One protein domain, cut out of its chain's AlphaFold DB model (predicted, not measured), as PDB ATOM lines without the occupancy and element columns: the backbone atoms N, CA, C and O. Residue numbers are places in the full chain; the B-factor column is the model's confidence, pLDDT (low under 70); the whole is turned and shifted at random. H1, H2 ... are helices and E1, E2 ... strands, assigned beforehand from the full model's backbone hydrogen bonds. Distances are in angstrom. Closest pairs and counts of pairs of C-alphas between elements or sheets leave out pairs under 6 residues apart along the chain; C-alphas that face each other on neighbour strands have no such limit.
ATOM      1  N   LEU A  95     223.711 246.885 240.580       83.56
ATOM      2  CA  LEU A  95     222.498 247.394 239.947       83.56
ATOM      3  C   LEU A  95     222.371 246.874 238.505       83.56
ATOM      4  O   LEU A  95     223.294 247.063 237.707       83.56
ATOM      5  N   PRO A  96     221.229 246.269 238.128       83.94
ATOM      6  CA  PRO A  96     220.993 245.843 236.755       83.94
ATOM      7  C   PRO A  96     221.057 247.024 235.780       83.94
ATOM      8  O   PRO A  96     220.403 248.046 235.983       83.94
ATOM      9  N   VAL A  97     221.775 246.865 234.665       85.00
ATOM     10  CA  VAL A  97     221.883 247.900 233.617       85.00
ATOM     11  C   VAL A  97     220.515 248.406 233.124       85.00
ATOM     12  O   VAL A  97     220.356 249.622 232.991       85.00
ATOM     13  N   PRO A  98     219.491 247.554 232.903       84.94
ATOM     14  CA  PRO A  98     218.164 248.039 232.520       84.94
ATOM     15  C   PRO A  98     217.532 248.966 233.566       84.94
ATOM     16  O   PRO A  98     216.831 249.908 233.205       84.94
ATOM     17  N   LEU A  99     217.811 248.728 234.849       85.19
ATOM     18  CA  LEU A  99     217.304 249.529 235.956       85.19
ATOM     19  C   LEU A  99     218.020 250.882 236.045       85.19
ATOM     20  O   LEU A  99     217.370 251.909 236.220       85.19
ATOM     21  N   ILE A 100     219.335 250.906 235.811       85.12
ATOM     22  CA  ILE A 100     220.102 252.153 235.658       85.12
ATOM     23  C   ILE A 100     219.528 252.980 234.496       85.12
ATOM     24  O   ILE A 100     219.255 254.172 234.636       85.12
ATOM     25  N   ASN A 101     219.269 252.339 233.355       84.94
ATOM     26  CA  ASN A 101     218.720 252.998 232.169       84.94
ATOM     27  C   ASN A 101     217.277 253.484 232.356       84.94
ATOM     28  O   ASN A 101     216.876 254.449 231.700       84.94
ATOM     29  N   LEU A 102     216.494 252.842 233.228       86.81
ATOM     30  CA  LEU A 102     215.146 253.285 233.588       86.81
ATOM     31  C   LEU A 102     215.194 254.656 234.275       86.81
ATOM     32  O   LEU A 102     214.443 255.551 233.890       86.81
ATOM     33  N   PHE A 103     216.112 254.818 235.232       87.62
ATOM     34  CA  PHE A 103     216.280 256.036 236.030       87.62
ATOM     35  C   PHE A 103     217.229 257.075 235.424       87.62
ATOM     36  O   PHE A 103     217.316 258.198 235.920       87.62
ATOM     37  N   SER A 104     217.903 256.740 234.326       83.81
ATOM     38  CA  SER A 104     218.771 257.671 233.609       83.81
ATOM     39  C   SER A 104     217.999 258.914 233.152       83.81
ATOM     40  O   SER A 104     216.969 258.814 232.479       83.81
ATOM     41  N   ASN A 105     218.521 260.085 233.526       82.69
ATOM     42  CA  ASN A 105     217.938 261.401 233.263       82.69
ATOM     43  C   ASN A 105     216.502 261.577 233.785       82.69
ATOM     44  O   ASN A 105     215.764 262.408 233.265       82.69
ATOM     45  N   MET A 106     216.073 260.802 234.783       84.75
ATOM     46  CA  MET A 106     214.772 261.006 235.419       84.75
ATOM     47  C   MET A 106     214.853 262.122 236.464       84.75
ATOM     48  O   MET A 106     215.826 262.227 237.204       84.75
ATOM     49  N   GLN A 107     213.806 262.932 236.550       88.44
ATOM     50  CA  GLN A 107     213.616 263.963 237.567       88.44
ATOM     51  C   GLN A 107     212.228 263.836 238.173       88.44
ATOM     52  O   GLN A 107     211.278 263.492 237.469       88.44
ATOM     53  N   VAL A 108     212.090 264.130 239.466       87.88
ATOM     54  CA  VAL A 108     210.782 264.124 240.124       87.88
ATOM     55  C   VAL A 108     210.058 265.430 239.826       87.88
ATOM     56  O   VAL A 108     210.479 266.499 240.253       87.88
ATOM     57  N   THR A 109     208.937 265.334 239.119       86.12
ATOM     58  CA  THR A 109     208.157 266.498 238.685       86.12
ATOM     59  C   THR A 109     207.015 266.829 239.620       86.12
ATOM     60  O   THR A 109     206.624 267.984 239.728       86.12
ATOM     61  N   ALA A 110     206.430 265.820 240.264       85.00
ATOM     62  CA  ALA A 110     205.288 266.017 241.135       85.00
ATOM     63  C   ALA A 110     205.216 264.939 242.215       85.00
ATOM     64  O   ALA A 110     205.548 263.774 241.987       85.00
ATOM     65  N   TYR A 111     204.686 265.332 243.367       87.88
ATOM     66  CA  TYR A 111     204.215 264.434 244.408       87.88
ATOM     67  C   TYR A 111     202.756 264.780 244.704       87.88
ATOM     68  O   TYR A 111     202.453 265.866 245.195       87.88
ATOM     69  N   PHE A 112     201.839 263.882 244.351       82.56
ATOM     70  CA  PHE A 112     200.403 264.118 244.487       82.56
ATOM     71  C   PHE A 112     199.673 262.829 244.858       82.56
ATOM     72  O   PHE A 112     199.938 261.768 244.292       82.56
ATOM     73  N   GLN A 113     198.746 262.922 245.818       85.69
ATOM     74  CA  GLN A 113     197.924 261.798 246.295       85.69
ATOM     75  C   GLN A 113     198.735 260.535 246.645       85.69
ATOM     76  O   GLN A 113     198.356 259.415 246.304       85.69
ATOM     77  N   GLY A 114     199.883 260.704 247.309       85.25
ATOM     78  CA  GLY A 114     200.720 259.572 247.708       85.25
ATOM     79  C   GLY A 114     201.409 258.864 246.537       85.25
ATOM     80  O   GLY A 114     201.820 257.719 246.688       85.25
ATOM     81  N   ALA A 115     201.537 259.508 245.377       87.94
ATOM     82  CA  ALA A 115     202.319 259.012 244.254       87.94
ATOM     83  C   ALA A 115     203.339 260.060 243.807       87.94
ATOM     84  O   ALA A 115     203.032 261.252 243.755       87.94
ATOM     85  N   ILE A 116     204.538 259.601 243.463       89.25
ATOM     86  CA  ILE A 116     205.537 260.416 242.780       89.25
ATOM     87  C   ILE A 116     205.381 260.236 241.276       89.25
ATOM     88  O   ILE A 116     205.104 259.137 240.787       89.25
ATOM     89  N   VAL A 117     205.552 261.329 240.548       89.69
ATOM     90  CA  VAL A 117     205.665 261.338 239.097       89.69
ATOM     91  C   VAL A 117     207.069 261.803 238.777       89.69
ATOM     92  O   VAL A 117     207.513 262.851 239.238       89.69
ATOM     93  N   MET A 118     207.774 260.992 238.010       88.69
ATOM     94  CA  MET A 118     209.099 261.291 237.514       88.69
ATOM     95  C   MET A 118     209.023 261.418 236.006       88.69
ATOM     96  O   MET A 118     208.308 260.640 235.381       88.69
ATOM     97  N   ARG A 119     209.757 262.354 235.412       86.38
ATOM     98  CA  ARG A 119     209.889 262.460 233.961       86.38
ATOM     99  C   ARG A 119     211.343 262.402 233.538       86.38
ATOM    100  O   ARG A 119     212.212 262.904 234.242       86.38
ATOM    101  N   ARG A 120     211.587 261.848 232.363       83.88
ATOM    102  CA  ARG A 120     212.872 261.885 231.693       83.88
ATOM    103  C   ARG A 120     213.081 263.287 231.151       83.88
ATOM    104  O   ARG A 120     212.240 263.797 230.414       83.88
ATOM    105  N   VAL A 121     214.190 263.895 231.527       79.25
ATOM    106  CA  VAL A 121     214.674 265.120 230.914       79.25
ATOM    107  C   VAL A 121     215.555 264.726 229.754       79.25
ATOM    108  O   VAL A 121     216.606 264.106 229.908       79.25
ATOM    109  N   GLU A 122     215.072 265.028 228.561       67.25
ATOM    110  CA  GLU A 122     215.890 264.994 227.365       67.25
ATOM    111  C   GLU A 122     216.873 266.160 227.494       67.25
ATOM    112  O   GLU A 122     216.504 267.321 227.368       67.25
ATOM    113  N   GLY A 161     207.927 258.867 228.735       71.62
ATOM    114  CA  GLY A 161     208.942 259.676 229.410       71.62
ATOM    115  C   GLY A 161     208.604 259.948 230.879       71.62
ATOM    116  O   GLY A 161     209.494 260.310 231.627       71.62
ATOM    117  N   ALA A 162     207.358 259.728 231.313       79.88
ATOM    118  CA  ALA A 162     206.942 259.689 232.702       79.88
ATOM    119  C   ALA A 162     206.880 258.273 233.329       79.88
ATOM    120  O   ALA A 162     206.293 257.347 232.765       79.88
ATOM    121  N   LEU A 163     207.382 258.155 234.560       88.94
ATOM    122  CA  LEU A 163     207.206 257.030 235.479       88.94
ATOM    123  C   LEU A 163     206.396 257.500 236.692       88.94
ATOM    124  O   LEU A 163     206.736 258.501 237.318       88.94
ATOM    125  N   ARG A 164     205.348 256.763 237.060       91.19
ATOM    126  CA  ARG A 164     204.554 257.026 238.265       91.19
ATOM    127  C   ARG A 164     204.742 255.886 239.256       91.19
ATOM    128  O   ARG A 164     204.542 254.740 238.873       91.19
ATOM    129  N   LEU A 165     205.072 256.212 240.504       92.06
ATOM    130  CA  LEU A 165     205.205 255.238 241.590       92.06
ATOM    131  C   LEU A 165     204.350 255.633 242.792       92.06
ATOM    132  O   LEU A 165     204.377 256.787 243.224       92.06
ATOM    133  N   ARG A 166     203.611 254.683 243.369       93.75
ATOM    134  CA  ARG A 166     202.907 254.890 244.647       93.75
ATOM    135  C   ARG A 166     203.888 254.821 245.818       93.75
ATOM    136  O   ARG A 166     204.610 253.844 245.992       93.75
ATOM    137  N   VAL A 167     203.876 255.851 246.657       93.69
ATOM    138  CA  VAL A 167     204.735 255.964 247.838       93.69
ATOM    139  C   VAL A 167     204.326 254.936 248.887       93.69
ATOM    140  O   VAL A 167     203.140 254.719 249.140       93.69
ATOM    141  N   GLY A 168     205.321 254.275 249.479       91.50
ATOM    142  CA  GLY A 168     205.129 253.230 250.484       91.50
ATOM    143  C   GLY A 168     204.576 251.912 249.935       91.50
ATOM    144  O   GLY A 168     204.351 250.984 250.709       91.50
ATOM    145  N   LYS A 169     204.366 251.799 248.616       92.44
ATOM    146  CA  LYS A 169     203.920 250.566 247.963       92.44
ATOM    147  C   LYS A 169     205.013 250.016 247.062       92.44
ATOM    148  O   LYS A 169     205.702 250.768 246.381       92.44
ATOM    149  N   THR A 170     205.136 248.693 247.056       94.31
ATOM    150  CA  THR A 170     205.990 247.991 246.100       94.31
ATOM    151  C   THR A 170     205.230 247.812 244.793       94.31
ATOM    152  O   THR A 170     204.132 247.253 244.784       94.31
ATOM    153  N   GLU A 171     205.807 248.276 243.692       91.38
ATOM    154  CA  GLU A 171     205.247 248.179 242.348       91.38
ATOM    155  C   GLU A 171     206.237 247.503 241.414       91.38
ATOM    156  O   GLU A 171     207.439 247.735 241.495       91.38
ATOM    157  N   ASN A 172     205.733 246.652 240.523       90.94
ATOM    158  CA  ASN A 172     206.581 245.991 239.545       90.94
ATOM    159  C   ASN A 172     206.678 246.860 238.286       90.94
ATOM    160  O   ASN A 172     205.682 247.048 237.585       90.94
ATOM    161  N   VAL A 173     207.868 247.392 238.014       88.31
ATOM    162  CA  VAL A 173     208.151 248.238 236.850       88.31
ATOM    163  C   VAL A 173     209.211 247.556 236.007       88.31
ATOM    164  O   VAL A 173     210.338 247.353 236.451       88.31
ATOM    165  N   SER A 174     208.848 247.190 234.777       85.12
ATOM    166  CA  SER A 174     209.746 246.495 233.842       85.12
ATOM    167  C   SER A 174     210.361 245.205 234.412       85.12
ATOM    168  O   SER A 174     211.479 244.849 234.058       85.12
ATOM    169  N   GLY A 175     209.642 244.510 235.301       87.00
ATOM    170  CA  GLY A 175     210.118 243.292 235.967       87.00
ATOM    171  C   GLY A 175     210.851 243.535 237.289       87.00
ATOM    172  O   GLY A 175     211.156 242.568 237.985       87.00
ATOM    173  N   TYR A 176     211.095 244.793 237.669       92.00
ATOM    174  CA  TYR A 176     211.780 245.148 238.907       92.00
ATOM    175  C   TYR A 176     210.778 245.582 239.991       92.00
ATOM    176  O   TYR A 176     210.001 246.510 239.766       92.00
ATOM    177  N   PRO A 177     210.781 244.949 241.177       94.75
ATOM    178  CA  PRO A 177     210.004 245.404 242.330       94.75
ATOM    179  C   PRO A 177     210.616 246.677 242.928       94.75
ATOM    180  O   PRO A 177     211.687 246.637 243.534       94.75
ATOM    181  N   LEU A 178     209.929 247.806 242.769       95.19
ATOM    182  CA  LEU A 178     210.373 249.128 243.204       95.19
ATOM    183  C   LEU A 178     209.476 249.679 244.303       95.19
ATOM    184  O   LEU A 178     208.266 249.468 244.285       95.19
ATOM    185  N   ARG A 179     210.050 250.440 245.228       96.12
ATOM    186  CA  ARG A 179     209.319 251.152 246.274       96.12
ATOM    187  C   ARG A 179     209.802 252.589 246.346       96.12
ATOM    188  O   ARG A 179     210.983 252.837 246.558       96.12
ATOM    189  N   ALA A 180     208.869 253.523 246.210       94.25
ATOM    190  CA  ALA A 180     209.142 254.936 246.421       94.25
ATOM    191  C   ALA A 180     208.954 255.314 247.897       94.25
ATOM    192  O   ALA A 180     207.965 254.916 248.522       94.25
ATOM    193  N   THR A 181     209.862 256.129 248.425       94.44
ATOM    194  CA  THR A 181     209.778 256.727 249.763       94.44
ATOM    195  C   THR A 181     209.968 258.235 249.645       94.44
ATOM    196  O   THR A 181     210.735 258.706 248.810       94.44
ATOM    197  N   VAL A 182     209.228 258.996 250.451       91.38
ATOM    198  CA  VAL A 182     209.276 260.463 250.458       91.38
ATOM    199  C   VAL A 182     209.543 260.927 251.882       91.38
ATOM    200  O   VAL A 182     208.769 260.611 252.783       91.38
ATOM    201  N   ASN A 183     210.626 261.677 252.065       88.88
ATOM    202  CA  ASN A 183     211.064 262.251 253.332       88.88
ATOM    203  C   ASN A 183     211.145 263.776 253.184       88.88
ATOM    204  O   ASN A 183     212.186 264.341 252.861       88.88
ATOM    205  N   GLY A 184     210.017 264.461 253.388       84.75
ATOM    206  CA  GLY A 184     209.926 265.898 253.128       84.75
ATOM    207  C   GLY A 184     209.997 266.193 251.627       84.75
ATOM    208  O   GLY A 184     209.080 265.832 250.895       84.75
ATOM    209  N   GLN A 185     211.066 266.859 251.185       83.88
ATOM    210  CA  GLN A 185     211.324 267.128 249.762       83.88
ATOM    211  C   GLN A 185     212.169 266.038 249.096       83.88
ATOM    212  O   GLN A 185     212.176 265.958 247.868       83.88
ATOM    213  N   ASP A 186     212.831 265.191 249.885       88.62
ATOM    214  CA  ASP A 186     213.691 264.130 249.378       88.62
ATOM    215  C   ASP A 186     212.870 262.906 248.997       88.62
ATOM    216  O   ASP A 186     211.971 262.466 249.721       88.62
ATOM    217  N   ILE A 187     213.196 262.338 247.847       91.19
ATOM    218  CA  ILE A 187     212.488 261.225 247.238       91.19
ATOM    219  C   ILE A 187     213.509 260.160 246.880       91.19
ATOM    220  O   ILE A 187     214.457 260.392 246.128       91.19
ATOM    221  N   THR A 188     213.277 258.962 247.397       94.19
ATOM    222  CA  THR A 188     214.082 257.790 247.082       94.19
ATOM    223  C   THR A 188     213.244 256.752 246.367       94.19
ATOM    224  O   THR A 188     212.053 256.581 246.644       94.19
ATOM    225  N   VAL A 189     213.873 256.039 245.439       94.56
ATOM    226  CA  VAL A 189     213.318 254.801 244.903       94.56
ATOM    227  C   VAL A 189     214.290 253.684 245.206       94.56
ATOM    228  O   VAL A 189     215.465 253.756 244.847       94.56
ATOM    229  N   ASP A 190     213.770 252.653 245.854       94.81
ATOM    230  CA  ASP A 190     214.519 251.463 246.210       94.81
ATOM    231  C   ASP A 190     214.026 250.282 245.378       94.81
ATOM    232  O   ASP A 190     212.826 250.117 245.154       94.81
ATOM    233  N   TRP A 191     214.948 249.435 244.947       95.38
ATOM    234  CA  TRP A 191     214.676 248.167 244.289       95.38
ATOM    235  C   TRP A 191     214.908 247.015 245.260       95.38
ATOM    236  O   TRP A 191     215.902 247.007 245.985       95.38
ATOM    237  N   LEU A 192     214.006 246.035 245.277       93.81
ATOM    238  CA  LEU A 192     214.230 244.790 246.004       93.81
ATOM    239  C   LEU A 192     215.103 243.862 245.153       93.81
ATOM    240  O   LEU A 192     214.638 243.307 244.155       93.81
ATOM    241  N   SER A 193     216.364 243.710 245.558       90.38
ATOM    242  CA  SER A 193     217.330 242.850 244.884       90.38
ATOM    243  C   SER A 193     216.929 241.379 244.937       90.38
ATOM    244  O   SER A 193     216.119 240.960 245.765       90.38
ATOM    245  N   GLU A 194     217.548 240.568 244.081       86.62
ATOM    246  CA  GLU A 194     217.353 239.111 244.057       86.62
ATOM    247  C   GLU A 194     217.681 238.457 245.409       86.62
ATOM    248  O   GLU A 194     217.060 237.471 245.800       86.62
ATOM    249  N   ASN A 195     218.587 239.071 246.175       86.38
ATOM    250  CA  ASN A 195     218.982 238.636 247.513       86.38
ATOM    251  C   ASN A 195     218.016 239.124 248.615       86.38
ATOM    252  O   ASN A 195     218.322 239.005 249.800       86.38
ATOM    253  N   GLY A 196     216.881 239.733 248.254       87.38
ATOM    254  CA  GLY A 196     215.873 240.226 249.197       87.38
ATOM    255  C   GLY A 196     216.258 241.516 249.930       87.38
ATOM    256  O   GLY A 196     215.646 241.852 250.942       87.38
ATOM    257  N   THR A 197     217.262 242.248 249.442       88.81
ATOM    258  CA  THR A 197     217.728 243.502 250.056       88.81
ATOM    259  C   THR A 197     217.182 244.704 249.294       88.81
ATOM    260  O   THR A 197     217.193 244.715 248.068       88.81
ATOM    261  N   TRP A 198     216.729 245.738 250.004       91.19
ATOM    262  CA  TRP A 198     216.357 247.008 249.380       91.19
ATOM    263  C   TRP A 198     217.606 247.816 249.037       91.19
ATOM    264  O   TRP A 198     218.422 248.100 249.911       91.19
ATOM    265  N   VAL A 199     217.739 248.185 247.770       91.81
ATOM    266  CA  VAL A 199     218.886 248.916 247.231       91.81
ATOM    267  C   VAL A 199     218.389 250.221 246.651       91.81
ATOM    268  O   VAL A 199     217.485 250.211 245.820       91.81
ATOM    269  N   ASN A 200     218.975 251.339 247.065       91.44
ATOM    270  CA  ASN A 200     218.617 252.625 246.494       91.44
ATOM    271  C   ASN A 200     219.080 252.704 245.032       91.44
ATOM    272  O   ASN A 200     220.251 252.472 244.734       91.44
ATOM    273  N   VAL A 201     218.152 253.008 244.128       91.88
ATOM    274  CA  VAL A 201     218.416 253.114 242.680       91.88
ATOM    275  C   VAL A 201     218.195 254.515 242.139       91.88
ATOM    276  O   VAL A 201     218.642 254.835 241.040       91.88
ATOM    277  N   PHE A 202     217.511 255.350 242.914       91.19
ATOM    278  CA  PHE A 202     217.283 256.743 242.600       91.19
ATOM    279  C   PHE A 202     217.202 257.555 243.891       91.19
ATOM    280  O   PHE A 202     216.535 257.159 244.855       91.19
ATOM    281  N   TYR A 203     217.836 258.720 243.858       90.38
ATOM    282  CA  TYR A 203     217.713 259.768 244.855       90.38
ATOM    283  C   TYR A 203     217.493 261.083 244.114       90.38
ATOM    284  O   TYR A 203     218.259 261.430 243.214       90.38
ATOM    285  N   GLY A 204     216.447 261.808 244.481       86.50
ATOM    286  CA  GLY A 204     216.152 263.116 243.918       86.50
ATOM    287  C   GLY A 204     215.295 263.929 244.870       86.50
ATOM    288  O   GLY A 204     214.696 263.388 245.792       86.50
ATOM    289  N   ALA A 205     215.218 265.230 244.637       84.88
ATOM    290  CA  ALA A 205     214.282 266.091 245.339       84.88
ATOM    291  C   ALA A 205     213.063 266.353 244.454       84.88
ATOM    292  O   ALA A 205     213.154 266.307 243.223       84.88
ATOM    293  N   LEU A 206     211.924 266.652 245.076       78.31
ATOM    294  CA  LEU A 206     210.819 267.277 244.365       78.31
ATOM    295  C   LEU A 206     211.341 268.591 243.781       78.31
ATOM    296  O   LEU A 206     211.746 269.472 244.543       78.31
ATOM    297  N   GLU A 207     211.352 268.731 242.454       67.31
ATOM    298  CA  GLU A 207     211.743 269.998 241.851       67.31
ATOM    299  C   GLU A 207     210.747 271.072 242.295       67.31
ATOM    300  O   GLU A 207     209.635 271.189 241.776       67.31
ATOM    301  N   SER A 208     211.152 271.882 243.274       49.62
ATOM    302  CA  SER A 208     210.517 273.159 243.568       49.62
ATOM    303  C   SER A 208     210.897 274.108 242.440       49.62
ATOM    304  O   SER A 208     211.764 274.954 242.597       49.62
ATOM    305  N   SER A 209     210.339 273.846 241.255       45.72
ATOM    306  CA  SER A 209     210.258 274.716 240.086       45.72
ATOM    307  C   SER A 209     211.245 275.893 240.080       45.72
ATOM    308  O   SER A 209     210.825 277.046 240.083       45.72
ATOM    309  N   ALA A 210     212.551 275.620 240.002       39.59
ATOM    310  CA  ALA A 210     213.542 276.633 239.629       39.59
ATOM    311  C   ALA A 210     213.503 276.921 238.110       39.59
ATOM    312  O   ALA A 210     214.270 277.730 237.598       39.59
TER     313      ALA A 210
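This is residues 95 to 122 and 161 to 210 of the 285 residues of an uncharacterized protein of Sutterellaceae bacterium (UniProt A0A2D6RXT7). Two antiparallel sheets lie face to face as a sandwich, a four-stranded sheet E4 E5 E6 E7 and a smaller one E1 E2 E3, their strands crossed at 80 degrees. The short helix H1 packs on the larger sheet, running along its strands, and only grazes the smaller one. The printed part has 78 residues, with one named helix and then seven strands along the chain, and is mostly strand. It is compact, with a radius of gyration of the C-alphas of 11.8 A and spans of 38 by 27 by 15 A.

H1 is residues 97 to 103, from C-alpha 97 at (221.883, 247.900, 233.617). E1 is residues 106 to 112, 17.3 A long, and E2 is residues 115 to 120. After the cut come E3, residues 162 to 166, and E4, residues 170 to 173. E5, residues 176 to 183, measures 22.4 A. E6, residues 186 to 192, and E7, residues 198 to 205, each measure 19.6 A; E7 bends by 61 degrees at residue 201 and ends at C-alpha 205 at (214.282, 266.091, 245.339).

E4 E5 E6 E7 form a meander, each strand the antiparallel neighbour of the one before, in a strongly twisted sheet. N 171 and O 178 are 2.8 A apart, N 181 and O 188 2.9 A, N 187 and O 204 2.8 A. H1 is over E6, at a height over the sheet of 8.6 A; every O i to N i+4 pair in it is within hydrogen-bond range. In the other sheet, N 109 and O 117 of the hairpin E1 and E2 are 2.9 A apart, and N 116 and O 165 of E2 and E3 2.8 A. Between the sheets, the closest C-alphas of E3 and E5, Leu 165 and Ala 180, are 6.2 A apart. E1 and E4 are apart.

The C-alphas farthest apart, Asn 195 and Ala 210, are 39.2 A apart. Residues 123 to 160 are not printed, and the C-alphas of 122 and 161 are 9.0 A apart across this cut. The links printed whole are tight. Residues 122 and 207 to 210 have pLDDT under 70.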